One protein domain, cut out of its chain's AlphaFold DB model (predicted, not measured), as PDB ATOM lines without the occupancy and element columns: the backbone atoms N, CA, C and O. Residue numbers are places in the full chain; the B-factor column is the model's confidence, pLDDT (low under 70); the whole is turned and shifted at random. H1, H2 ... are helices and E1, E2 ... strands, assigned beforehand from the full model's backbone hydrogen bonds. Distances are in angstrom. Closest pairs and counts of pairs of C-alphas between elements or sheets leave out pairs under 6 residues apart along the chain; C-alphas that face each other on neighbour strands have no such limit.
ATOM      1  N   THR A 835     212.192 106.076 188.952       77.56
ATOM      2  CA  THR A 835     213.434 106.004 188.173       77.56
ATOM      3  C   THR A 835     213.144 105.927 186.679       77.56
ATOM      4  O   THR A 835     213.774 106.641 185.909       77.56
ATOM      5  N   LYS A 836     212.147 105.138 186.270       77.69
ATOM      6  CA  LYS A 836     211.735 105.033 184.867       77.69
ATOM      7  C   LYS A 836     211.136 106.343 184.343       77.69
ATOM      8  O   LYS A 836     211.482 106.787 183.254       77.69
ATOM      9  N   VAL A 837     210.298 107.005 185.142       81.88
ATOM     10  CA  VAL A 837     209.756 108.337 184.841       81.88
ATOM     11  C   VAL A 837     210.889 109.353 184.740       81.88
ATOM     12  O   VAL A 837     210.945 110.084 183.761       81.88
ATOM     13  N   LEU A 838     211.815 109.366 185.701       84.00
ATOM     14  CA  LEU A 838     213.001 110.219 185.675       84.00
ATOM     15  C   LEU A 838     213.778 110.030 184.365       84.00
ATOM     16  O   LEU A 838     213.934 111.000 183.633       84.00
ATOM     17  N   ALA A 839     214.189 108.799 184.053       82.31
ATOM     18  CA  ALA A 839     214.921 108.438 182.841       82.31
ATOM     19  C   ALA A 839     214.187 108.871 181.562       82.31
ATOM     20  O   ALA A 839     214.715 109.650 180.770       82.31
ATOM     21  N   SER A 840     212.914 108.481 181.421       82.81
ATOM     22  CA  SER A 840     212.095 108.818 180.246       82.81
ATOM     23  C   SER A 840     211.945 110.326 180.011       82.81
ATOM     24  O   SER A 840     211.806 110.766 178.873       82.81
ATOM     25  N   ARG A 841     211.975 111.130 181.082       83.56
ATOM     26  CA  ARG A 841     211.771 112.583 181.030       83.56
ATOM     27  C   ARG A 841     213.069 113.380 180.904       83.56
ATOM     28  O   ARG A 841     212.988 114.576 180.650       83.56
ATOM     29  N   MET A 842     214.245 112.765 181.063       86.81
ATOM     30  CA  MET A 842     215.518 113.449 180.799       86.81
ATOM     31  C   MET A 842     215.695 113.762 179.310       86.81
ATOM     32  O   MET A 842     216.261 114.796 178.967       86.81
ATOM     33  N   GLY A 843     215.199 112.877 178.439       86.00
ATOM     34  CA  GLY A 843     215.241 113.053 176.992       86.00
ATOM     35  C   GLY A 843     216.658 113.172 176.414       86.00
ATOM     36  O   GLY A 843     217.664 112.825 177.041       86.00
ATOM     37  N   LYS A 844     216.727 113.681 175.179       90.00
ATOM     38  CA  LYS A 844     217.982 113.910 174.451       90.00
ATOM     39  C   LYS A 844     218.396 115.370 174.542       90.00
ATOM     40  O   LYS A 844     217.600 116.247 174.215       90.00
ATOM     41  N   GLY A 845     219.654 115.609 174.893       88.69
ATOM     42  CA  GLY A 845     220.163 116.952 175.152       88.69
ATOM     43  C   GLY A 845     219.601 117.546 176.442       88.69
ATOM     44  O   GLY A 845     218.395 117.686 176.621       88.69
ATOM     45  N   ALA A 846     220.493 117.913 177.350       93.62
ATOM     46  CA  ALA A 846     220.145 118.474 178.646       93.62
ATOM     47  C   ALA A 846     221.308 119.308 179.179       93.62
ATOM     48  O   ALA A 846     222.459 119.121 178.786       93.62
ATOM     49  N   THR A 847     221.030 120.184 180.131       95.38
ATOM     50  CA  THR A 847     222.066 120.809 180.949       95.38
ATOM     51  C   THR A 847     222.136 120.084 182.289       95.38
ATOM     52  O   THR A 847     221.131 119.953 182.986       95.38
ATOM     53  N   LEU A 848     223.318 119.602 182.667       95.44
ATOM     54  CA  LEU A 848     223.565 118.989 183.972       95.44
ATOM     55  C   LEU A 848     224.247 120.005 184.887       95.44
ATOM     56  O   LEU A 848     225.264 120.584 184.519       95.44
ATOM     57  N   GLU A 849     223.730 120.187 186.095       94.81
ATOM     58  CA  GLU A 849     224.381 120.946 187.164       94.81
ATOM     59  C   GLU A 849     224.718 119.988 188.310       94.81
ATOM     60  O   GLU A 849     223.834 119.507 189.020       94.81
ATOM     61  N   VAL A 850     226.007 119.721 188.504       94.19
ATOM     62  CA  VAL A 850     226.510 119.008 189.681       94.19
ATOM     63  C   VAL A 850     226.848 120.044 190.742       94.19
ATOM     64  O   VAL A 850     227.857 120.740 190.649       94.19
ATOM     65  N   GLN A 851     225.979 120.157 191.738       92.00
ATOM     66  CA  GLN A 851     226.092 121.092 192.849       92.00
ATOM     67  C   GLN A 851     226.617 120.349 194.079       92.00
ATOM     68  O   GLN A 851     226.059 119.327 194.460       92.00
ATOM     69  N   VAL A 852     227.650 120.865 194.742       90.81
ATOM     70  CA  VAL A 852     228.202 120.300 195.985       90.81
ATOM     71  C   VAL A 852     228.495 121.403 196.994       90.81
ATOM     72  O   VAL A 852     228.921 122.497 196.617       90.81
ATOM     73  N   ARG A 853     228.274 121.137 198.287       87.06
ATOM     74  CA  ARG A 853     228.756 122.030 199.358       87.06
ATOM     75  C   ARG A 853     230.277 122.123 199.273       87.06
ATOM     76  O   ARG A 853     230.926 121.129 198.961       87.06
ATOM     77  N   TRP A 854     230.851 123.300 199.509       87.31
ATOM     78  CA  TRP A 854     232.284 123.487 199.264       87.31
ATOM     79  C   TRP A 854     233.005 124.285 200.359       87.31
ATOM     80  O   TRP A 854     232.706 125.472 200.510       87.31
ATOM     81  N   PRO A 855     233.979 123.691 201.082       85.31
ATOM     82  CA  PRO A 855     234.333 122.264 201.080       85.31
ATOM     83  C   PRO A 855     233.232 121.409 201.732       85.31
ATOM     84  O   PRO A 855     232.463 121.900 202.563       85.31
ATOM     85  N   VAL A 856     233.144 120.123 201.376       82.00
ATOM     86  CA  VAL A 856     232.283 119.190 202.120       82.00
ATOM     87  C   VAL A 856     233.012 118.768 203.387       82.00
ATOM     88  O   VAL A 856     234.033 118.088 203.313       82.00
ATOM     89  N   GLN A 857     232.469 119.150 204.541       77.88
ATOM     90  CA  GLN A 857     232.953 118.712 205.845       77.88
ATOM     91  C   GLN A 857     231.996 117.691 206.453       77.88
ATOM     92  O   GLN A 857     230.777 117.878 206.471       77.88
ATOM     93  N   GLU A 858     232.562 116.615 206.976       64.56
ATOM     94  CA  GLU A 858     231.869 115.573 207.705       64.56
ATOM     95  C   GLU A 858     232.589 115.338 209.038       64.56
ATOM     96  O   GLU A 858     233.756 114.955 209.057       64.56
ATOM     97  N   ARG A 859     231.897 115.589 210.162       57.53
ATOM     98  CA  ARG A 859     232.452 115.468 211.529       57.53
ATOM     99  C   ARG A 859     233.815 116.173 211.685       57.53
ATOM    100  O   ARG A 859     234.782 115.569 212.138       57.53
ATOM    101  N   ASP A 860     233.877 117.434 211.256       61.44
ATOM    102  CA  ASP A 860     235.061 118.309 211.325       61.44
ATOM    103  C   ASP A 860     236.263 117.892 210.450       61.44
ATOM    104  O   ASP A 860     237.337 118.488 210.547       61.44
ATOM    105  N   GLN A 861     236.096 116.913 209.552       70.25
ATOM    106  CA  GLN A 861     237.086 116.542 208.535       70.25
ATOM    107  C   GLN A 861     236.539 116.768 207.126       70.25
ATOM    108  O   GLN A 861     235.358 116.555 206.859       70.25
ATOM    109  N   GLU A 862     237.393 117.196 206.200       77.44
ATOM    110  CA  GLU A 862     237.020 117.316 204.789       77.44
ATOM    111  C   GLU A 862     236.815 115.922 204.174       77.44
ATOM    112  O   GLU A 862     237.618 115.013 204.400       77.44
ATOM    113  N   ASP A 863     235.748 115.734 203.388       81.69
ATOM    114  CA  ASP A 863     235.542 114.507 202.613       81.69
ATOM    115  C   ASP A 863     236.078 114.683 201.179       81.69
ATOM    116  O   ASP A 863     235.365 115.187 200.301       81.69
ATOM    117  N   PRO A 864     237.306 114.211 200.877       84.06
ATOM    118  CA  PRO A 864     237.956 114.435 199.583       84.06
ATOM    119  C   PRO A 864     237.266 113.704 198.422       84.06
ATOM    120  O   PRO A 864     237.644 113.876 197.261       84.06
ATOM    121  N   ARG A 865     236.260 112.857 198.701       87.50
ATOM    122  CA  ARG A 865     235.452 112.197 197.665       87.50
ATOM    123  C   ARG A 865     234.751 113.211 196.761       87.50
ATOM    124  O   ARG A 865     234.695 112.985 195.556       87.50
ATOM    125  N   TYR A 866     234.265 114.325 197.311       88.31
ATOM    126  CA  TYR A 866     233.552 115.354 196.542       88.31
ATOM    127  C   TYR A 866     234.493 116.192 195.671       88.31
ATOM    128  O   TYR A 866     234.154 116.526 194.538       88.31
ATOM    129  N   GLU A 867     235.708 116.469 196.144       88.12
ATOM    130  CA  GLU A 867     236.724 117.151 195.334       88.12
ATOM    131  C   GLU A 867     237.173 116.271 194.170       88.12
ATOM    132  O   GLU A 867     237.194 116.692 193.011       88.12
ATOM    133  N   ARG A 868     237.452 114.997 194.473       90.75
ATOM    134  CA  ARG A 868     237.790 113.991 193.469       90.75
ATOM    135  C   ARG A 868     236.670 113.834 192.447       90.75
ATOM    136  O   ARG A 868     236.964 113.758 191.261       90.75
ATOM    137  N   LEU A 869     235.414 113.816 192.887       92.56
ATOM    138  CA  LEU A 869     234.245 113.745 192.015       92.56
ATOM    139  C   LEU A 869     234.240 114.871 190.976       92.56
ATOM    140  O   LEU A 869     234.176 114.579 189.784       92.56
ATOM    141  N   ILE A 870     234.331 116.132 191.411       93.94
ATOM    142  CA  ILE A 870     234.288 117.289 190.503       93.94
ATOM    143  C   ILE A 870     235.442 117.232 189.498       93.94
ATOM    144  O   ILE A 870     235.217 117.408 188.301       93.94
ATOM    145  N   LEU A 871     236.657 116.906 189.954       93.25
ATOM    146  CA  LEU A 871     237.827 116.772 189.082       93.25
ATOM    147  C   LEU A 871     237.676 115.632 188.065       93.25
ATOM    148  O   LEU A 871     238.005 115.801 186.891       93.25
ATOM    149  N   MET A 872     237.164 114.473 188.489       95.06
ATOM    150  CA  MET A 872     236.950 113.328 187.601       95.06
ATOM    151  C   MET A 872     235.871 113.608 186.556       95.06
ATOM    152  O   MET A 872     236.055 113.266 185.390       95.06
ATOM    153  N   LEU A 873     234.770 114.249 186.951       95.12
ATOM    154  CA  LEU A 873     233.710 114.637 186.022       95.12
ATOM    155  C   LEU A 873     234.189 115.699 185.032       95.12
ATOM    156  O   LEU A 873     233.924 115.571 183.840       95.12
ATOM    157  N   GLN A 874     234.944 116.700 185.492       95.06
ATOM    158  CA  GLN A 874     235.550 117.696 184.610       95.06
ATOM    159  C   GLN A 874     236.474 117.032 183.582       95.06
ATOM    160  O   GLN A 874     236.379 117.314 182.388       95.06
ATOM    161  N   PHE A 875     237.339 116.120 184.029       95.44
ATOM    162  CA  PHE A 875     238.241 115.394 183.141       95.44
ATOM    163  C   PHE A 875     237.484 114.548 182.108       95.44
ATOM    164  O   PHE A 875     237.845 114.551 180.931       95.44
ATOM    165  N   GLU A 876     236.407 113.869 182.510       95.44
ATOM    166  CA  GLU A 876     235.570 113.108 181.578       95.44
ATOM    167  C   GLU A 876     234.875 114.035 180.565       95.44
ATOM    168  O   GLU A 876     234.843 113.718 179.379       95.44
ATOM    169  N   CYS A 877     234.415 115.223 180.976       93.81
ATOM    170  CA  CYS A 877     233.856 116.219 180.053       93.81
ATOM    171  C   CYS A 877     234.890 116.686 179.015       93.81
ATOM    172  O   CYS A 877     234.577 116.743 177.826       93.81
ATOM    173  N   ILE A 878     236.131 116.961 179.440       94.56
ATOM    174  CA  ILE A 878     237.242 117.321 178.541       94.56
ATOM    175  C   ILE A 878     237.498 116.195 177.533       94.56
ATOM    176  O   ILE A 878     237.595 116.449 176.334       94.56
ATOM    177  N   LYS A 879     237.569 114.947 178.007       94.06
ATOM    178  CA  LYS A 879     237.796 113.764 177.167       94.06
ATOM    179  C   LYS A 879     236.695 113.570 176.122       94.06
ATOM    180  O   LYS A 879     236.986 113.167 175.000       94.06
ATOM    181  N   LEU A 880     235.444 113.851 176.484       90.88
ATOM    182  CA  LEU A 880     234.292 113.743 175.589       90.88
ATOM    183  C   LEU A 880     234.117 114.961 174.669       90.88
ATOM    184  O   LEU A 880     233.248 114.926 173.800       90.88
ATOM    185  N   GLY A 881     234.913 116.021 174.847       92.25
ATOM    186  CA  GLY A 881     234.763 117.275 174.106       92.25
ATOM    187  C   GLY A 881     233.471 118.023 174.442       92.25
ATOM    188  O   GLY A 881     232.959 118.768 173.612       92.25
ATOM    189  N   ILE A 882     232.922 117.803 175.639       92.75
ATOM    190  CA  ILE A 882     231.665 118.400 176.085       92.75
ATOM    191  C   ILE A 882     231.929 119.760 176.746       92.75
ATOM    192  O   ILE A 882     232.827 119.903 177.586       92.75
ATOM    193  N   ARG A 883     231.117 120.763 176.389       95.69
ATOM    194  CA  ARG A 883     231.160 122.098 176.994       95.69
ATOM    195  C   ARG A 883     230.801 122.008 178.478       95.69
ATOM    196  O   ARG A 883     229.799 121.403 178.855       95.69
ATOM    197  N   HIS A 884     231.643 122.593 179.323       96.25
ATOM    198  CA  HIS A 884     231.460 122.589 180.770       96.25
ATOM    199  C   HIS A 884     232.069 123.838 181.420       96.25
ATOM    200  O   HIS A 884     232.990 124.452 180.876       96.25
ATOM    201  N   ALA A 885     231.579 124.196 182.606       96.88
ATOM    202  CA  ALA A 885     232.100 125.289 183.417       96.88
ATOM    203  C   ALA A 885     232.031 124.944 184.903       96.88
ATOM    204  O   ALA A 885     231.048 124.382 185.380       96.88
ATOM    205  N   ILE A 886     233.067 125.342 185.639       95.50
ATOM    206  CA  ILE A 886     233.090 125.274 187.098       95.50
ATOM    207  C   ILE A 886     232.880 126.682 187.657       95.50
ATOM    208  O   ILE A 886     233.543 127.635 187.231       95.50
ATOM    209  N   ARG A 887     231.948 126.814 188.600       94.62
ATOM    210  CA  ARG A 887     231.636 128.047 189.330       94.62
ATOM    211  C   ARG A 887     231.445 127.729 190.799       94.62
ATOM    212  O   ARG A 887     230.797 126.748 191.130       94.62
ATOM    213  N   GLY A 888     231.960 128.557 191.693       91.12
ATOM    214  CA  GLY A 888     231.750 128.324 193.113       91.12
ATOM    215  C   GLY A 888     232.363 129.381 194.003       91.12
ATOM    216  O   GLY A 888     233.103 130.255 193.551       91.12
ATOM    217  N   SER A 889     232.047 129.285 195.288       88.94
ATOM    218  CA  SER A 889     232.623 130.111 196.341       88.94
ATOM    219  C   SER A 889     232.982 129.239 197.538       88.94
ATOM    220  O   SER A 889     232.250 128.314 197.893       88.94
ATOM    221  N   TRP A 890     234.125 129.531 198.157       84.19
ATOM    222  CA  TRP A 890     234.599 128.806 199.330       84.19
ATOM    223  C   TRP A 890     233.705 129.084 200.555       84.19
ATOM    224  O   TRP A 890     233.292 130.227 200.793       84.19
ATOM    225  N   TYR A 891     233.415 128.040 201.336       84.06
ATOM    226  CA  TYR A 891     232.377 127.994 202.379       84.06
ATOM    227  C   TYR A 891     230.951 128.244 201.865       84.06
ATOM    228  O   TYR A 891     230.136 128.850 202.560       84.06
ATOM    229  N   PHE A 892     230.657 127.817 200.637       85.88
ATOM    230  CA  PHE A 892     229.317 127.899 200.065       85.88
ATOM    231  C   PHE A 892     229.029 126.680 199.184       85.88
ATOM    232  O   PHE A 892     228.773 125.595 199.708       85.88
ATOM    233  N   PHE A 893     229.112 126.829 197.863       89.19
ATOM    234  CA  PHE A 893     228.887 125.754 196.905       89.19
ATOM    235  C   PHE A 893     229.878 125.821 195.751       89.19
ATOM    236  O   PHE A 893     230.342 126.898 195.367       89.19
ATOM    237  N   MET A 894     230.152 124.649 195.191       93.00
ATOM    238  CA  MET A 894     230.795 124.451 193.903       93.00
ATOM    239  C   MET A 894     229.776 123.825 192.950       93.00
ATOM    240  O   MET A 894     229.036 122.917 193.322       93.00
ATOM    241  N   HIS A 895     229.749 124.323 191.724       94.38
ATOM    242  CA  HIS A 895     228.848 123.926 190.656       94.38
ATOM    243  C   HIS A 895     229.693 123.545 189.441       94.38
ATOM    244  O   HIS A 895     230.510 124.342 188.977       94.38
ATOM    245  N   LEU A 896     229.485 122.343 188.916       96.56
ATOM    246  CA  LEU A 896     229.952 121.936 187.595       96.56
ATOM    247  C   LEU A 896     228.735 121.894 186.665       96.56
ATOM    248  O   LEU A 896     227.863 121.043 186.827       96.56
ATOM    249  N   VAL A 897     228.677 122.825 185.715       97.31
ATOM    250  CA  VAL A 897     227.635 122.898 184.683       97.31
ATOM    251  C   VAL A 897     228.159 122.223 183.419       97.31
ATOM    252  O   VAL A 897     229.287 122.498 183.012       97.31
ATOM    253  N   VAL A 898     227.370 121.340 182.810       96.69
ATOM    254  CA  VAL A 898     227.760 120.505 181.663       96.69
ATOM    255  C   VAL A 898     226.643 120.491 180.620       96.69
ATOM    256  O   VAL A 898     225.480 120.305 180.966       96.69
ATOM    257  N   GLU A 899     226.992 120.662 179.347       96.12
ATOM    258  CA  GLU A 899     226.056 120.603 178.219       96.12
ATOM    259  C   GLU A 899     226.025 119.199 177.601       96.12
ATOM    260  O   GLU A 899     226.953 118.787 176.910       96.12
ATOM    261  N   VAL A 900     224.955 118.440 177.807       93.88
ATOM    262  CA  VAL A 900     224.764 117.168 177.102       93.88
ATOM    263  C   VAL A 900     224.341 117.465 175.658       93.88
ATOM    264  O   VAL A 900     223.331 118.142 175.457       93.88
ATOM    265  N   PRO A 901     225.062 116.953 174.640       90.19
ATOM    266  CA  PRO A 901     224.701 117.182 173.244       90.19
ATOM    267  C   PRO A 901     223.295 116.671 172.915       90.19
ATOM    268  O   PRO A 901     222.923 115.574 173.325       90.19
ATOM    269  N   SER A 902     222.553 117.403 172.080       88.56
ATOM    270  CA  SER A 902     221.195 117.033 171.635       88.56
ATOM    271  C   SER A 902     221.107 115.709 170.868       88.56
ATOM    272  O   SER A 902     220.028 115.140 170.719       88.56
ATOM    273  N   THR A 903     222.238 115.189 170.386       88.38
ATOM    274  CA  THR A 903     222.327 113.890 169.708       88.38
ATOM    275  C   THR A 903     222.428 112.705 170.664       88.38
ATOM    276  O   THR A 903     222.244 111.571 170.222       88.38
ATOM    277  N   ARG A 904     222.727 112.942 171.947       88.88
ATOM    278  CA  ARG A 904     222.926 111.893 172.949       88.88
ATOM    279  C   ARG A 904     221.755 111.821 173.908       88.88
ATOM    280  O   ARG A 904     221.155 112.838 174.258       88.88
ATOM    281  N   ASP A 905     221.470 110.603 174.341       90.56
ATOM    282  CA  ASP A 905     220.536 110.377 175.425       90.56
ATOM    283  C   ASP A 905     221.176 110.776 176.764       90.56
ATOM    284  O   ASP A 905     222.335 110.453 177.049       90.56
ATOM    285  N   THR A 906     220.443 111.540 177.568       91.31
ATOM    286  CA  THR A 906     220.954 112.068 178.835       91.31
ATOM    287  C   THR A 906     221.161 110.959 179.869       91.31
ATOM    288  O   THR A 906     222.146 110.997 180.612       91.31
ATOM    289  N   GLU A 907     220.284 109.952 179.903       90.12
ATOM    290  CA  GLU A 907     220.428 108.784 180.778       90.12
ATOM    291  C   GLU A 907     221.674 107.986 180.396       90.12
ATOM    292  O   GLU A 907     222.444 107.574 181.270       90.12
ATOM    293  N   GLU A 908     221.919 107.821 179.094       90.12
ATOM    294  CA  GLU A 908     223.102 107.129 178.587       90.12
ATOM    295  C   GLU A 908     224.392 107.828 179.035       90.12
ATOM    296  O   GLU A 908     225.303 107.177 179.549       90.12
ATOM    297  N   VAL A 909     224.461 109.161 178.924       90.94
ATOM    298  CA  VAL A 909     225.630 109.931 179.379       90.94
ATOM    299  C   VAL A 909     225.836 109.792 180.888       90.94
ATOM    300  O   VAL A 909     226.965 109.575 181.345       90.94
ATOM    301  N   LEU A 910     224.759 109.874 181.670       91.00
ATOM    302  CA  LEU A 910     224.835 109.713 183.118       91.00
ATOM    303  C   LEU A 910     225.292 108.301 183.514       91.00
ATOM    304  O   LEU A 910     226.115 108.149 184.417       91.00
ATOM    305  N   THR A 911     224.812 107.276 182.816       89.12
ATOM    306  CA  THR A 911     225.079 105.869 183.134       89.12
ATOM    307  C   THR A 911     226.459 105.419 182.659       89.12
ATOM    308  O   THR A 911     227.199 104.801 183.420       89.12
ATOM    309  N   GLN A 912     226.843 105.739 181.421       90.44
ATOM    310  CA  GLN A 912     228.089 105.252 180.821       90.44
ATOM    311  C   GLN A 912     229.310 106.107 181.176       90.44
ATOM    312  O   GLN A 912     230.425 105.584 181.216       90.44
ATOM    313  N   HIS A 913     229.133 107.407 181.436       91.50
ATOM    314  CA  HIS A 913     230.255 108.322 181.679       91.50
ATOM    315  C   HIS A 913     230.304 108.842 183.117       91.50
ATOM    316  O   HIS A 913     231.364 108.803 183.745       91.50
ATOM    317  N   PHE A 914     229.179 109.303 183.673       92.06
ATOM    318  CA  PHE A 914     229.191 109.915 185.006       92.06
ATOM    319  C   PHE A 914     229.209 108.866 186.120       92.06
ATOM    320  O   PHE A 914     230.006 109.005 187.049       92.06
ATOM    321  N   ALA A 915     228.412 107.797 186.023       88.12
ATOM    322  CA  ALA A 915     228.356 106.759 187.053       88.12
ATOM    323  C   ALA A 915     229.736 106.132 187.338       88.12
ATOM    324  O   ALA A 915     230.127 106.102 188.507       88.12
ATOM    325  N   PRO A 916     230.557 105.753 186.335       89.06
ATOM    326  CA  PRO A 916     231.907 105.247 186.592       89.06
ATOM    327  C   PRO A 916     232.835 106.280 187.245       89.06
ATOM    328  O   PRO A 916     233.721 105.925 188.025       89.06
ATOM    329  N   CYS A 917     232.683 107.570 186.934       91.25
ATOM    330  CA  CYS A 917     233.444 108.636 187.590       91.25
ATOM    331  C   CYS A 917     233.044 108.786 189.059       91.25
ATOM    332  O   CYS A 917     233.915 108.830 189.926       91.25
ATOM    333  N   ILE A 918     231.743 108.783 189.341       88.81
ATOM    334  CA  ILE A 918     231.182 108.858 190.691       88.81
ATOM    335  C   ILE A 918     231.620 107.644 191.529       88.81
ATOM    336  O   ILE A 918     232.149 107.794 192.634       88.81
ATOM    337  N   GLN A 919     231.523 106.435 190.979       82.31
ATOM    338  CA  GLN A 919     231.953 105.210 191.654       82.31
ATOM    339  C   GLN A 919     233.454 105.228 191.975       82.31
ATOM    340  O   GLN A 919     233.848 104.966 193.115       82.31
ATOM    341  N   ARG A 920     234.304 105.639 191.021       83.00
ATOM    342  CA  ARG A 920     235.755 105.798 191.239       83.00
ATOM    343  C   ARG A 920     236.105 106.923 192.218       83.00
ATOM    344  O   ARG A 920     237.127 106.836 192.905       83.00
ATOM    345  N   ALA A 921     235.261 107.947 192.332       84.94
ATOM    346  CA  ALA A 921     235.425 109.005 193.323       84.94
ATOM    347  C   ALA A 921     235.208 108.508 194.768       84.94
ATOM    348  O   ALA A 921     235.697 109.136 195.709       84.94
ATOM    349  N   GLY A 922     234.584 107.337 194.951       74.94
ATOM    350  CA  GLY A 922     234.355 106.695 196.249       74.94
ATOM    351  C   GLY A 922     232.879 106.505 196.606       74.94
ATOM    352  O   GLY A 922     232.579 106.234 197.769       74.94
ATOM    353  N   PHE A 923     231.979 106.652 195.631       77.12
ATOM    354  CA  PHE A 923     230.535 106.433 195.749       77.12
ATOM    355  C   PHE A 923     230.156 105.122 195.032       77.12
ATOM    356  O   PHE A 923     229.465 105.123 194.017       77.12
ATOM    357  N   SER A 924     230.693 103.992 195.503       65.00
ATOM    358  CA  SER A 924     230.776 102.719 194.756       65.00
ATOM    359  C   SER A 924     229.447 102.101 194.306       65.00
ATOM    360  O   SER A 924     229.450 101.293 193.387       65.00
ATOM    361  N   SER A 925     228.327 102.463 194.927       65.00
ATOM    362  CA  SER A 925     226.982 101.954 194.613       65.00
ATOM    363  C   SER A 925     226.109 102.933 193.833       65.00
ATOM    364  O   SER A 925     224.924 102.669 193.626       65.00
ATOM    365  N   TRP A 926     226.658 104.092 193.465       79.81
ATOM    366  CA  TRP A 926     225.874 105.130 192.822       79.81
ATOM    367  C   TRP A 926     225.397 104.679 191.442       79.81
ATOM    368  O   TRP A 926     226.167 104.104 190.664       79.81
ATOM    369  N   GLN A 927     224.136 104.983 191.143       76.94
ATOM    370  CA  GLN A 927     223.482 104.675 189.877       76.94
ATOM    371  C   GLN A 927     222.454 105.755 189.526       76.94
ATOM    372  O   GLN A 927     221.992 106.499 190.397       76.94
ATOM    373  N   VAL A 928     222.045 105.808 188.258       80.81
ATOM    374  CA  VAL A 928     220.993 106.719 187.789       80.81
ATOM    375  C   VAL A 928     219.637 106.213 188.291       80.81
ATOM    376  O   VAL A 928     219.001 105.368 187.674       80.81
ATOM    377  N   ALA A 929     219.220 106.685 189.466       73.75
ATOM    378  CA  ALA A 929     217.969 106.277 190.100       73.75
ATOM    379  C   ALA A 929     217.317 107.430 190.865       73.75
ATOM    380  O   ALA A 929     217.996 108.219 191.526       73.75
ATOM    381  N   ALA A 930     215.989 107.499 190.815       70.81
ATOM    382  CA  ALA A 930     215.223 108.453 191.605       70.81
ATOM    383  C   ALA A 930     215.179 108.009 193.078       70.81
ATOM    384  O   ALA A 930     214.874 106.852 193.371       70.81
ATOM    385  N   GLY A 931     215.439 108.933 194.008       64.50
ATOM    386  CA  GLY A 931     215.386 108.683 195.453       64.50
ATOM    387  C   GLY A 931     216.626 109.165 196.208       64.50
ATOM    388  O   GLY A 931     217.486 109.855 195.658       64.50
ATOM    389  N   ALA A 932     216.703 108.810 197.492       59.03
ATOM    390  CA  ALA A 932     217.799 109.211 198.367       59.03
ATOM    391  C   ALA A 932     219.102 108.484 197.991       59.03
ATOM    392  O   ALA A 932     219.183 107.258 198.038       59.03
ATOM    393  N   GLN A 933     220.127 109.259 197.635       67.31
ATOM    394  CA  GLN A 933     221.499 108.804 197.394       67.31
ATOM    395  C   GLN A 933     222.470 109.776 198.075       67.31
ATOM    396  O   GLN A 933     222.079 110.898 198.395       67.31
ATOM    397  N   GLU A 934     223.750 109.409 198.229       69.69
ATOM    398  CA  GLU A 934     224.778 110.393 198.630       69.69
ATOM    399  C   GLU A 934     224.864 111.570 197.633       69.69
ATOM    400  O   GLU A 934     225.110 112.702 198.044       69.69
ATOM    401  N   LEU A 935     224.609 111.302 196.344       79.94
ATOM    402  CA  LEU A 935     224.465 112.295 195.275       79.94
ATOM    403  C   LEU A 935     223.095 112.115 194.618       79.94
ATOM    404  O   LEU A 935     222.930 111.290 193.719       79.94
ATOM    405  N   SER A 936     222.089 112.830 195.110       79.56
ATOM    406  CA  SER A 936     220.727 112.697 194.581       79.56
ATOM    407  C   SER A 936     220.611 113.299 193.181       79.56
ATOM    408  O   SER A 936     221.304 114.262 192.850       79.56
ATOM    409  N   ILE A 937     219.741 112.722 192.351       84.50
ATOM    410  CA  ILE A 937     219.465 113.209 191.000       84.50
ATOM    411  C   ILE A 937     218.034 113.734 190.906       84.50
ATOM    412  O   ILE A 937     217.078 113.020 191.206       84.50
ATOM    413  N   ASN A 938     217.898 114.990 190.489       84.06
ATOM    414  CA  ASN A 938     216.632 115.710 190.462       84.06
ATOM    415  C   ASN A 938     216.388 116.305 189.074       84.06
ATOM    416  O   ASN A 938     217.126 117.194 188.632       84.06
ATOM    417  N   LEU A 939     215.313 115.864 188.421       86.31
ATOM    418  CA  LEU A 939     214.813 116.491 187.202       86.31
ATOM    419  C   LEU A 939     214.256 117.878 187.536       86.31
ATOM    420  O   LEU A 939     213.330 117.997 188.336       86.31
ATOM    421  N   GLN A 940     214.815 118.919 186.932       86.69
ATOM    422  CA  GLN A 940     214.304 120.275 187.049       86.69
ATOM    423  C   GLN A 940     213.251 120.487 185.973       86.69
ATOM    424  O   GLN A 940     213.540 120.388 184.785       86.69
ATOM    425  N   ARG A 941     212.025 120.794 186.397       80.69
ATOM    426  CA  ARG A 941     210.928 121.134 185.476       80.69
ATOM    427  C   ARG A 941     210.866 122.623 185.146       80.69
ATOM    428  O   ARG A 941     209.999 123.049 184.396       80.69
ATOM    429  N   HIS A 942     211.747 123.416 185.751       82.19
ATOM    430  CA  HIS A 942     211.775 124.861 185.605       82.19
ATOM    431  C   HIS A 942     213.155 125.413 186.006       82.19
ATOM    432  O   HIS A 942     213.781 124.872 186.919       82.19
ATOM    433  N   LEU A 943     213.625 126.493 185.369       81.06
ATOM    434  CA  LEU A 943     214.929 127.108 185.669       81.06
ATOM    435  C   LEU A 943     214.910 127.918 186.973       81.06
ATOM    436  O   LEU A 943     215.759 127.754 187.842       81.06
ATOM    437  N   HIS A 944     213.921 128.797 187.121       75.81
ATOM    438  CA  HIS A 944     213.914 129.833 188.155       75.81
ATOM    439  C   HIS A 944     213.159 129.416 189.425       75.81
ATOM    440  O   HIS A 944     212.130 129.998 189.768       75.81
ATOM    441  N   TRP A 945     213.655 128.396 190.118       75.56
ATOM    442  CA  TRP A 945     213.188 128.022 191.457       75.56
ATOM    443  C   TRP A 945     213.986 128.753 192.545       75.56
ATOM    444  O   TRP A 945     215.102 129.225 192.322       75.56
ATOM    445  N   ASN A 946     213.413 128.864 193.747       71.44
ATOM    446  CA  ASN A 946     214.116 129.463 194.878       71.44
ATOM    447  C   ASN A 946     215.237 128.526 195.345       71.44
ATOM    448  O   ASN A 946     214.981 127.524 196.021       71.44
ATOM    449  N   ARG A 947     216.481 128.879 194.995       77.06
ATOM    450  CA  ARG A 947     217.657 128.076 195.330       77.06
ATOM    451  C   ARG A 947     217.805 127.840 196.831       77.06
ATOM    452  O   ARG A 947     218.082 126.717 197.240       77.06
ATOM    453  N   VAL A 948     217.543 128.866 197.644       70.19
ATOM    454  CA  VAL A 948     217.615 128.828 199.117       70.19
ATOM    455  C   VAL A 948     216.592 127.867 199.713       70.19
ATOM    456  O   VAL A 948     216.939 127.039 200.552       70.19
ATOM    457  N   GLU A 949     215.346 127.937 199.254       65.38
ATOM    458  CA  GLU A 949     214.262 127.093 199.764       65.38
ATOM    459  C   GLU A 949     214.427 125.622 199.365       65.38
ATOM    460  O   GLU A 949     214.202 124.735 200.180       65.38
ATOM    461  N   LYS A 950     214.881 125.328 198.143       68.06
ATOM    462  CA  LYS A 950     215.108 123.932 197.732       68.06
ATOM    463  C   LYS A 950     216.284 123.311 198.491       68.06
ATOM    464  O   LYS A 950     216.227 122.141 198.844       68.06
ATOM    465  N   MET A 951     217.306 124.099 198.842       64.81
ATOM    466  CA  MET A 951     218.428 123.628 199.668       64.81
ATOM    467  C   MET A 951     218.044 123.263 201.107       64.81
ATOM    468  O   MET A 951     218.762 122.480 201.725       64.81
ATOM    469  N   SER A 952     216.955 123.807 201.664       56.03
ATOM    470  CA  SER A 952     216.468 123.376 202.982       56.03
ATOM    471  C   SER A 952     215.680 122.063 202.925       56.03
ATOM    472  O   SER A 952     215.502 121.418 203.954       56.03
ATOM    473  N   GLN A 953     215.238 121.657 201.732       56.19
ATOM    474  CA  GLN A 953     214.466 120.435 201.485       56.19
ATOM    475  C   GLN A 953     215.343 119.291 200.956       56.19
ATOM    476  O   GLN A 953     215.107 118.122 201.261       56.19
ATOM    477  N   ASP A 954     216.363 119.630 200.170       63.44
ATOM    478  CA  ASP A 954     217.307 118.698 199.573       63.44
ATOM    479  C   ASP A 954     218.307 118.196 200.636       63.44
ATOM    480  O   ASP A 954     219.195 118.917 201.096       63.44
ATOM    481  N   SER A 955     218.182 116.928 201.031       55.81
ATOM    482  CA  SER A 955     219.145 116.279 201.931       55.81
ATOM    483  C   SER A 955     220.461 115.939 201.212       55.81
ATOM    484  O   SER A 955     220.471 115.662 200.011       55.81
ATOM    485  N   GLY A 956     221.581 115.961 201.943       70.06
ATOM    486  CA  GLY A 956     222.907 115.591 201.433       70.06
ATOM    487  C   GLY A 956     223.900 116.753 201.322       70.06
ATOM    488  O   GLY A 956     223.660 117.862 201.797       70.06
ATOM    489  N   ALA A 957     225.063 116.460 200.736       76.31
ATOM    490  CA  ALA A 957     226.125 117.436 200.474       76.31
ATOM    491  C   ALA A 957     226.415 117.618 198.973       76.31
ATOM    492  O   ALA A 957     227.234 118.469 198.621       76.31
ATOM    493  N   GLY A 958     225.738 116.859 198.101       85.00
ATOM    494  CA  GLY A 958     225.850 116.968 196.653       85.00
ATOM    495  C   GLY A 958     224.593 116.509 195.911       85.00
ATOM    496  O   GLY A 958     223.876 115.617 196.365       85.00
ATOM    497  N   TRP A 959     224.341 117.135 194.762       89.00
ATOM    498  CA  TRP A 959     223.134 116.980 193.949       89.00
ATOM    499  C   TRP A 959     223.483 117.063 192.464       89.00
ATOM    500  O   TRP A 959     224.320 117.870 192.060       89.00
ATOM    501  N   ILE A 960     222.808 116.263 191.647       91.69
ATOM    502  CA  ILE A 960     222.831 116.340 190.187       91.69
ATOM    503  C   ILE A 960     221.464 116.851 189.744       91.69
ATOM    504  O   ILE A 960     220.448 116.170 189.889       91.69
ATOM    505  N   ARG A 961     221.422 118.068 189.213       91.19
ATOM    506  CA  ARG A 961     220.205 118.672 188.674       91.19
ATOM    507  C   ARG A 961     220.226 118.520 187.162       91.19
ATOM    508  O   ARG A 961     221.181 118.940 186.514       91.19
ATOM    509  N   VAL A 962     219.186 117.900 186.616       92.25
ATOM    510  CA  VAL A 962     219.038 117.706 185.171       92.25
ATOM    511  C   VAL A 962     218.013 118.699 184.663       92.25
ATOM    512  O   VAL A 962     216.861 118.630 185.080       92.25
ATOM    513  N   TYR A 963     218.426 119.606 183.786       91.75
ATOM    514  CA  TYR A 963     217.548 120.526 183.073       91.75
ATOM    515  C   TYR A 963     217.379 119.998 181.643       91.75
ATOM    516  O   TYR A 963     218.324 120.092 180.858       91.75
ATOM    517  N   PRO A 964     216.228 119.398 181.299       88.94
ATOM    518  CA  PRO A 964     215.928 119.004 179.925       88.94
ATOM    519  C   PRO A 964     216.080 120.166 178.931       88.94
ATOM    520  O   PRO A 964     215.948 121.333 179.312       88.94
ATOM    521  N   ALA A 965     216.341 119.861 177.656       85.50
ATOM    522  CA  ALA A 965     216.538 120.877 176.615       85.50
ATOM    523  C   ALA A 965     215.352 121.844 176.441       85.50
ATOM    524  O   ALA A 965     215.559 122.990 176.050       85.50
ATOM    525  N   ASP A 966     214.127 121.403 176.727       81.00
ATOM    526  CA  ASP A 966     212.913 122.223 176.700       81.00
ATOM    527  C   ASP A 966     212.742 123.109 177.947       81.00
ATOM    528  O   ASP A 966     211.912 124.016 177.939       81.00
ATOM    529  N   VAL A 967     213.538 122.886 179.000       82.88
ATOM    530  CA  VAL A 967     213.486 123.646 180.257       82.88
ATOM    531  C   VAL A 967     214.521 124.767 180.297       82.88
ATOM    532  O   VAL A 967     214.163 125.900 180.617       82.88
ATOM    533  N   ALA A 968     215.799 124.459 180.055       86.50
ATOM    534  CA  ALA A 968     216.868 125.458 180.090       86.50
ATOM    535  C   ALA A 968     218.105 125.016 179.303       86.50
ATOM    536  O   ALA A 968     218.571 123.875 179.414       86.50
ATOM    537  N   VAL A 969     218.697 125.960 178.572       91.12
ATOM    538  CA  VAL A 969     219.966 125.737 177.867       91.12
ATOM    539  C   VAL A 969     221.172 126.056 178.753       91.12
ATOM    540  O   VAL A 969     221.066 126.756 179.762       91.12
ATOM    541  N   TYR A 970     222.345 125.567 178.348       94.12
ATOM    542  CA  TYR A 970     223.590 125.670 179.113       94.12
ATOM    543  C   TYR A 970     223.898 127.093 179.604       94.12
ATOM    544  O   TYR A 970     224.204 127.297 180.780       94.12
ATOM    545  N   ASP A 971     223.795 128.082 178.712       94.00
ATOM    546  CA  ASP A 971     224.139 129.471 179.027       94.00
ATOM    547  C   ASP A 971     223.147 130.112 180.023       94.00
ATOM    548  O   ASP A 971     223.552 130.929 180.850       94.00
ATOM    549  N   GLU A 972     221.875 129.699 180.017       90.88
ATOM    550  CA  GLU A 972     220.858 130.183 180.964       90.88
ATOM    551  C   GLU A 972     221.096 129.631 182.375       90.88
ATOM    552  O   GLU A 972     221.067 130.385 183.351       90.88
ATOM    553  N   VAL A 973     221.394 128.330 182.489       91.19
ATOM    554  CA  VAL A 973     221.732 127.696 183.775       91.19
ATOM    555  C   VAL A 973     223.014 128.297 184.344       91.19
ATOM    556  O   VAL A 973     223.078 128.598 185.537       91.19
ATOM    557  N   LEU A 974     224.030 128.509 183.503       94.19
ATOM    558  CA  LEU A 974     225.289 129.112 183.927       94.19
ATOM    559  C   LEU A 974     225.084 130.540 184.454       94.19
ATOM    560  O   LEU A 974     225.603 130.867 185.521       94.19
ATOM    561  N   ALA A 975     224.295 131.361 183.756       92.12
ATOM    562  CA  ALA A 975     223.978 132.720 184.191       92.12
ATOM    563  C   ALA A 975     223.199 132.745 185.519       92.12
ATOM    564  O   ALA A 975     223.482 133.576 186.384       92.12
ATOM    565  N   ASP A 976     222.254 131.822 185.716       90.19
ATOM    566  CA  ASP A 976     221.494 131.700 186.967       90.19
ATOM    567  C   ASP A 976     222.403 131.294 188.147       90.19
ATOM    568  O   ASP A 976     222.326 131.890 189.224       90.19
ATOM    569  N   VAL A 977     223.343 130.362 187.931       91.06
ATOM    570  CA  VAL A 977     224.374 129.990 188.922       91.06
ATOM    571  C   VAL A 977     225.289 131.174 189.254       91.06
ATOM    572  O   VAL A 977     225.561 131.436 190.428       91.06
ATOM    573  N   GLU A 978     225.766 131.914 188.252       92.25
ATOM    574  CA  GLU A 978     226.622 133.091 188.457       92.25
ATOM    575  C   GLU A 978     225.891 134.204 189.224       92.25
ATOM    576  O   GLU A 978     226.464 134.808 190.139       92.25
ATOM    577  N   GLY A 979     224.610 134.433 188.920       88.25
ATOM    578  CA  GLY A 979     223.748 135.362 189.650       88.25
ATOM    579  C   GLY A 979     223.591 134.970 191.120       88.25
ATOM    580  O   GLY A 979     223.819 135.794 192.008       88.25
ATOM    581  N   PHE A 980     223.306 133.693 191.383       88.25
ATOM    582  CA  PHE A 980     223.166 133.145 192.732       88.25
ATOM    583  C   PHE A 980     224.445 133.293 193.576       88.25
ATOM    584  O   PHE A 980     224.398 133.739 194.725       88.25
ATOM    585  N   LEU A 981     225.612 132.988 192.998       88.19
ATOM    586  CA  LEU A 981     226.906 133.178 193.665       88.19
ATOM    587  C   LEU A 981     227.203 134.663 193.936       88.19
ATOM    588  O   LEU A 981     227.756 135.006 194.984       88.19
ATOM    589  N   THR A 982     226.811 135.545 193.016       87.12
ATOM    590  CA  THR A 982     227.004 136.995 193.146       87.12
ATOM    591  C   THR A 982     226.140 137.590 194.258       87.12
ATOM    592  O   THR A 982     226.625 138.422 195.027       87.12
ATOM    593  N   GLU A 983     224.880 137.166 194.387       83.75
ATOM    594  CA  GLU A 983     224.006 137.582 195.492       83.75
ATOM    595  C   GLU A 983     224.585 137.175 196.848       83.75
ATOM    596  O   GLU A 983     224.717 138.024 197.730       83.75
ATOM    597  N   HIS A 984     225.036 135.926 196.996       79.50
ATOM    598  CA  HIS A 984     225.705 135.468 198.217       79.50
ATOM    599  C   HIS A 984     226.962 136.296 198.547       79.50
ATOM    600  O   HIS A 984     227.190 136.661 199.703       79.50
ATOM    601  N   GLY A 985     227.759 136.655 197.533       72.25
ATOM    602  CA  GLY A 985     228.934 137.516 197.699       72.25
ATOM    603  C   GLY A 985     228.616 138.886 198.314       72.25
ATOM    604  O   GLY A 985     229.403 139.381 199.121       72.25
ATOM    605  N   LYS A 986     227.445 139.467 198.011       74.06
ATOM    606  CA  LYS A 986     227.002 140.771 198.547       74.06
ATOM    607  C   LYS A 986     226.636 140.715 200.035       74.06
ATOM    608  O   LYS A 986     226.872 141.686 200.754       74.06
ATOM    609  N   TYR A 987     226.105 139.589 200.519       59.00
ATOM    610  CA  TYR A 987     225.742 139.423 201.933       59.00
ATOM    611  C   TYR A 987     226.965 139.297 202.859       59.00
ATOM    612  O   TYR A 987     226.905 139.746 204.001       59.00
ATOM    613  N   LYS A 988     228.104 138.779 202.370       53.81
ATOM    614  CA  LYS A 988     229.368 138.727 203.140       53.81
ATOM    615  C   LYS A 988     230.039 140.095 203.336       53.81
ATOM    616  O   LYS A 988     230.890 140.222 204.211       53.81
ATOM    617  N   THR A 989     229.682 141.114 202.552       43.12
ATOM    618  CA  THR A 989     230.279 142.462 202.642       43.12
ATOM    619  C   THR A 989     229.652 143.389 203.689       43.12
ATOM    620  O   THR A 989     230.169 144.487 203.885       43.12
ATOM    621  N   MET A 990     228.597 142.980 204.409       33.31
ATOM    622  CA  MET A 990     228.217 143.683 205.642       33.31
ATOM    623  C   MET A 990     229.093 143.172 206.793       33.31
ATOM    624  O   MET A 990     229.036 141.980 207.100       33.31
ATOM    625  N   PRO A 991     229.913 144.025 207.435       31.12
ATOM    626  CA  PRO A 991     230.720 143.590 208.563       31.12
ATOM    627  C   PRO A 991     229.781 143.123 209.675       31.12
ATOM    628  O   PRO A 991     228.891 143.869 210.094       31.12
ATOM    629  N   ALA A 992     229.983 141.888 210.138       29.52
ATOM    630  CA  ALA A 992     229.388 141.409 211.373       29.52
ATOM    631  C   ALA A 992     229.712 142.436 212.468       29.52
ATOM    632  O   ALA A 992     230.883 142.667 212.780       29.52
ATOM    633  N   ARG A 993     228.686 143.130 212.977       27.50
ATOM    634  CA  ARG A 993     228.852 143.957 214.174       27.50
ATOM    635  C   ARG A 993     229.207 143.021 215.341       27.50
ATOM    636  O   ARG A 993     228.662 141.918 215.373       27.50
ATOM    637  N   PRO A 994     230.141 143.446 216.209       34.75
ATOM    638  CA  PRO A 994     230.715 142.621 217.269       34.75
ATOM    639  C   PRO A 994     229.678 142.075 218.248       34.75
ATOM    640  O   PRO A 994     228.639 142.750 218.447       34.75
TER     641      PRO A 994
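This is residues 835 to 994 of the 994 residues of an uncharacterized protein of Phytophthora rubi (UniProt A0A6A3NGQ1). A twisted sheet of five strands makes the middle of three layers, with H2 and H3 packed over one face and the long H5 running along the other. H1 sits beside the strands near E5 and E4, H4 lies off the sheet, and residues 986 to 994 stick out as a tail past the body. The printed part has 160 residues, with five named helices and five named strands in the order H1 E1 H2 E2 E3 H3 E4 H4 E5 H5, of the class mixed, helices and strands. The mixed sheet runs E2, E3, E1, E5, E4, with E5 and E4 parallel and the other neighbours antiparallel. The whole is compact, with a radius of gyration of the C-alphas of 15.6 A, yet elongated, spanning 55 by 33 by 29 A.

Find C-alpha 835 at (213.434, 106.004, 188.173); from there H1 runs through residues 835 to 842. Strand E1, residues 844 to 854, is 30.2 A long. Next comes H2, residues 864 to 880, 24.3 A long, then the short strand E2, residues 884 to 888. E3, residues 892 to 905, is the longest strand by residues and 31.5 A long; look at residue 902, where it bends by 106 degrees. H3, residues 906 to 921, begins with C-alpha 906 at (220.954, 112.068, 178.835) and is 20.7 A long, with a kink of 33 degrees near residue 913. Then follow E4, residues 935 to 939, H4, residues 947 to 953, and E5, residues 958 to 964, which is 19.6 A long. H5, residues 970 to 987, is 26.7 A long and ends with C-alpha 987 at (225.742, 139.423, 201.933).

Start at the sheet, where inner strands E1 and E3 are antiparallel at 165 degrees, with N 848 and O 898 within hydrogen-bond range at 2.8 A. E2, an edge strand, forms a hairpin with E3, and N 887 and O 895 are 2.9 A apart. On the other side of E1 is E5, antiparallel at 158 degrees, with N 849 and O 961 at 2.9 A. E4, the other edge strand, is parallel to E5, with N 960 and O 936 at 2.8 A. H2 is on the sheet, over E3 and E1, at a height over the sheet of 9.7 A. H3 lies on the same face and touches H2 at a steep tilt of 44 degrees, opposite ways; their closest C-alphas, of Leu 869 and Ala 921, are 5.1 A apart. H1 is on the sheet but over none of its strands, and it only just touches H3, with 3 pairs of C-alphas within 8 A. On the opposite face from H2, H5 runs along the strands, at 4 degrees to E3 on the local plane; the closest C-alphas of H5 and E3, of Tyr 970 and Glu 899, are 5.7 A apart. H4 is not on the sheet and is close to H5 but not clearly touching it, with the C-alphas of Arg 947 and Phe 980 closest at 7.9 A. In H1, H2 and H5 every O i to N i+4 pair is within hydrogen-bond range, against 9 of 12 in H3 and 2 of 3 in H4.

The C-alphas of Thr 903 and Pro 994 are the two farthest apart, at 56.2 A. Residues 986 to 994, of which 986 to 987 belong to H5, stand free; the body without them spans 42 by 34 by 29 A. The printed part has no cut, and the link from H3 to E4, residues 922 to 934, is long. Look in the B-factor column for pLDDT under 70 at residues 858 to 860, 924 to 925, 931 to 934, 949 to 955 and 987 to 994; the mean of the printed part is 82.4.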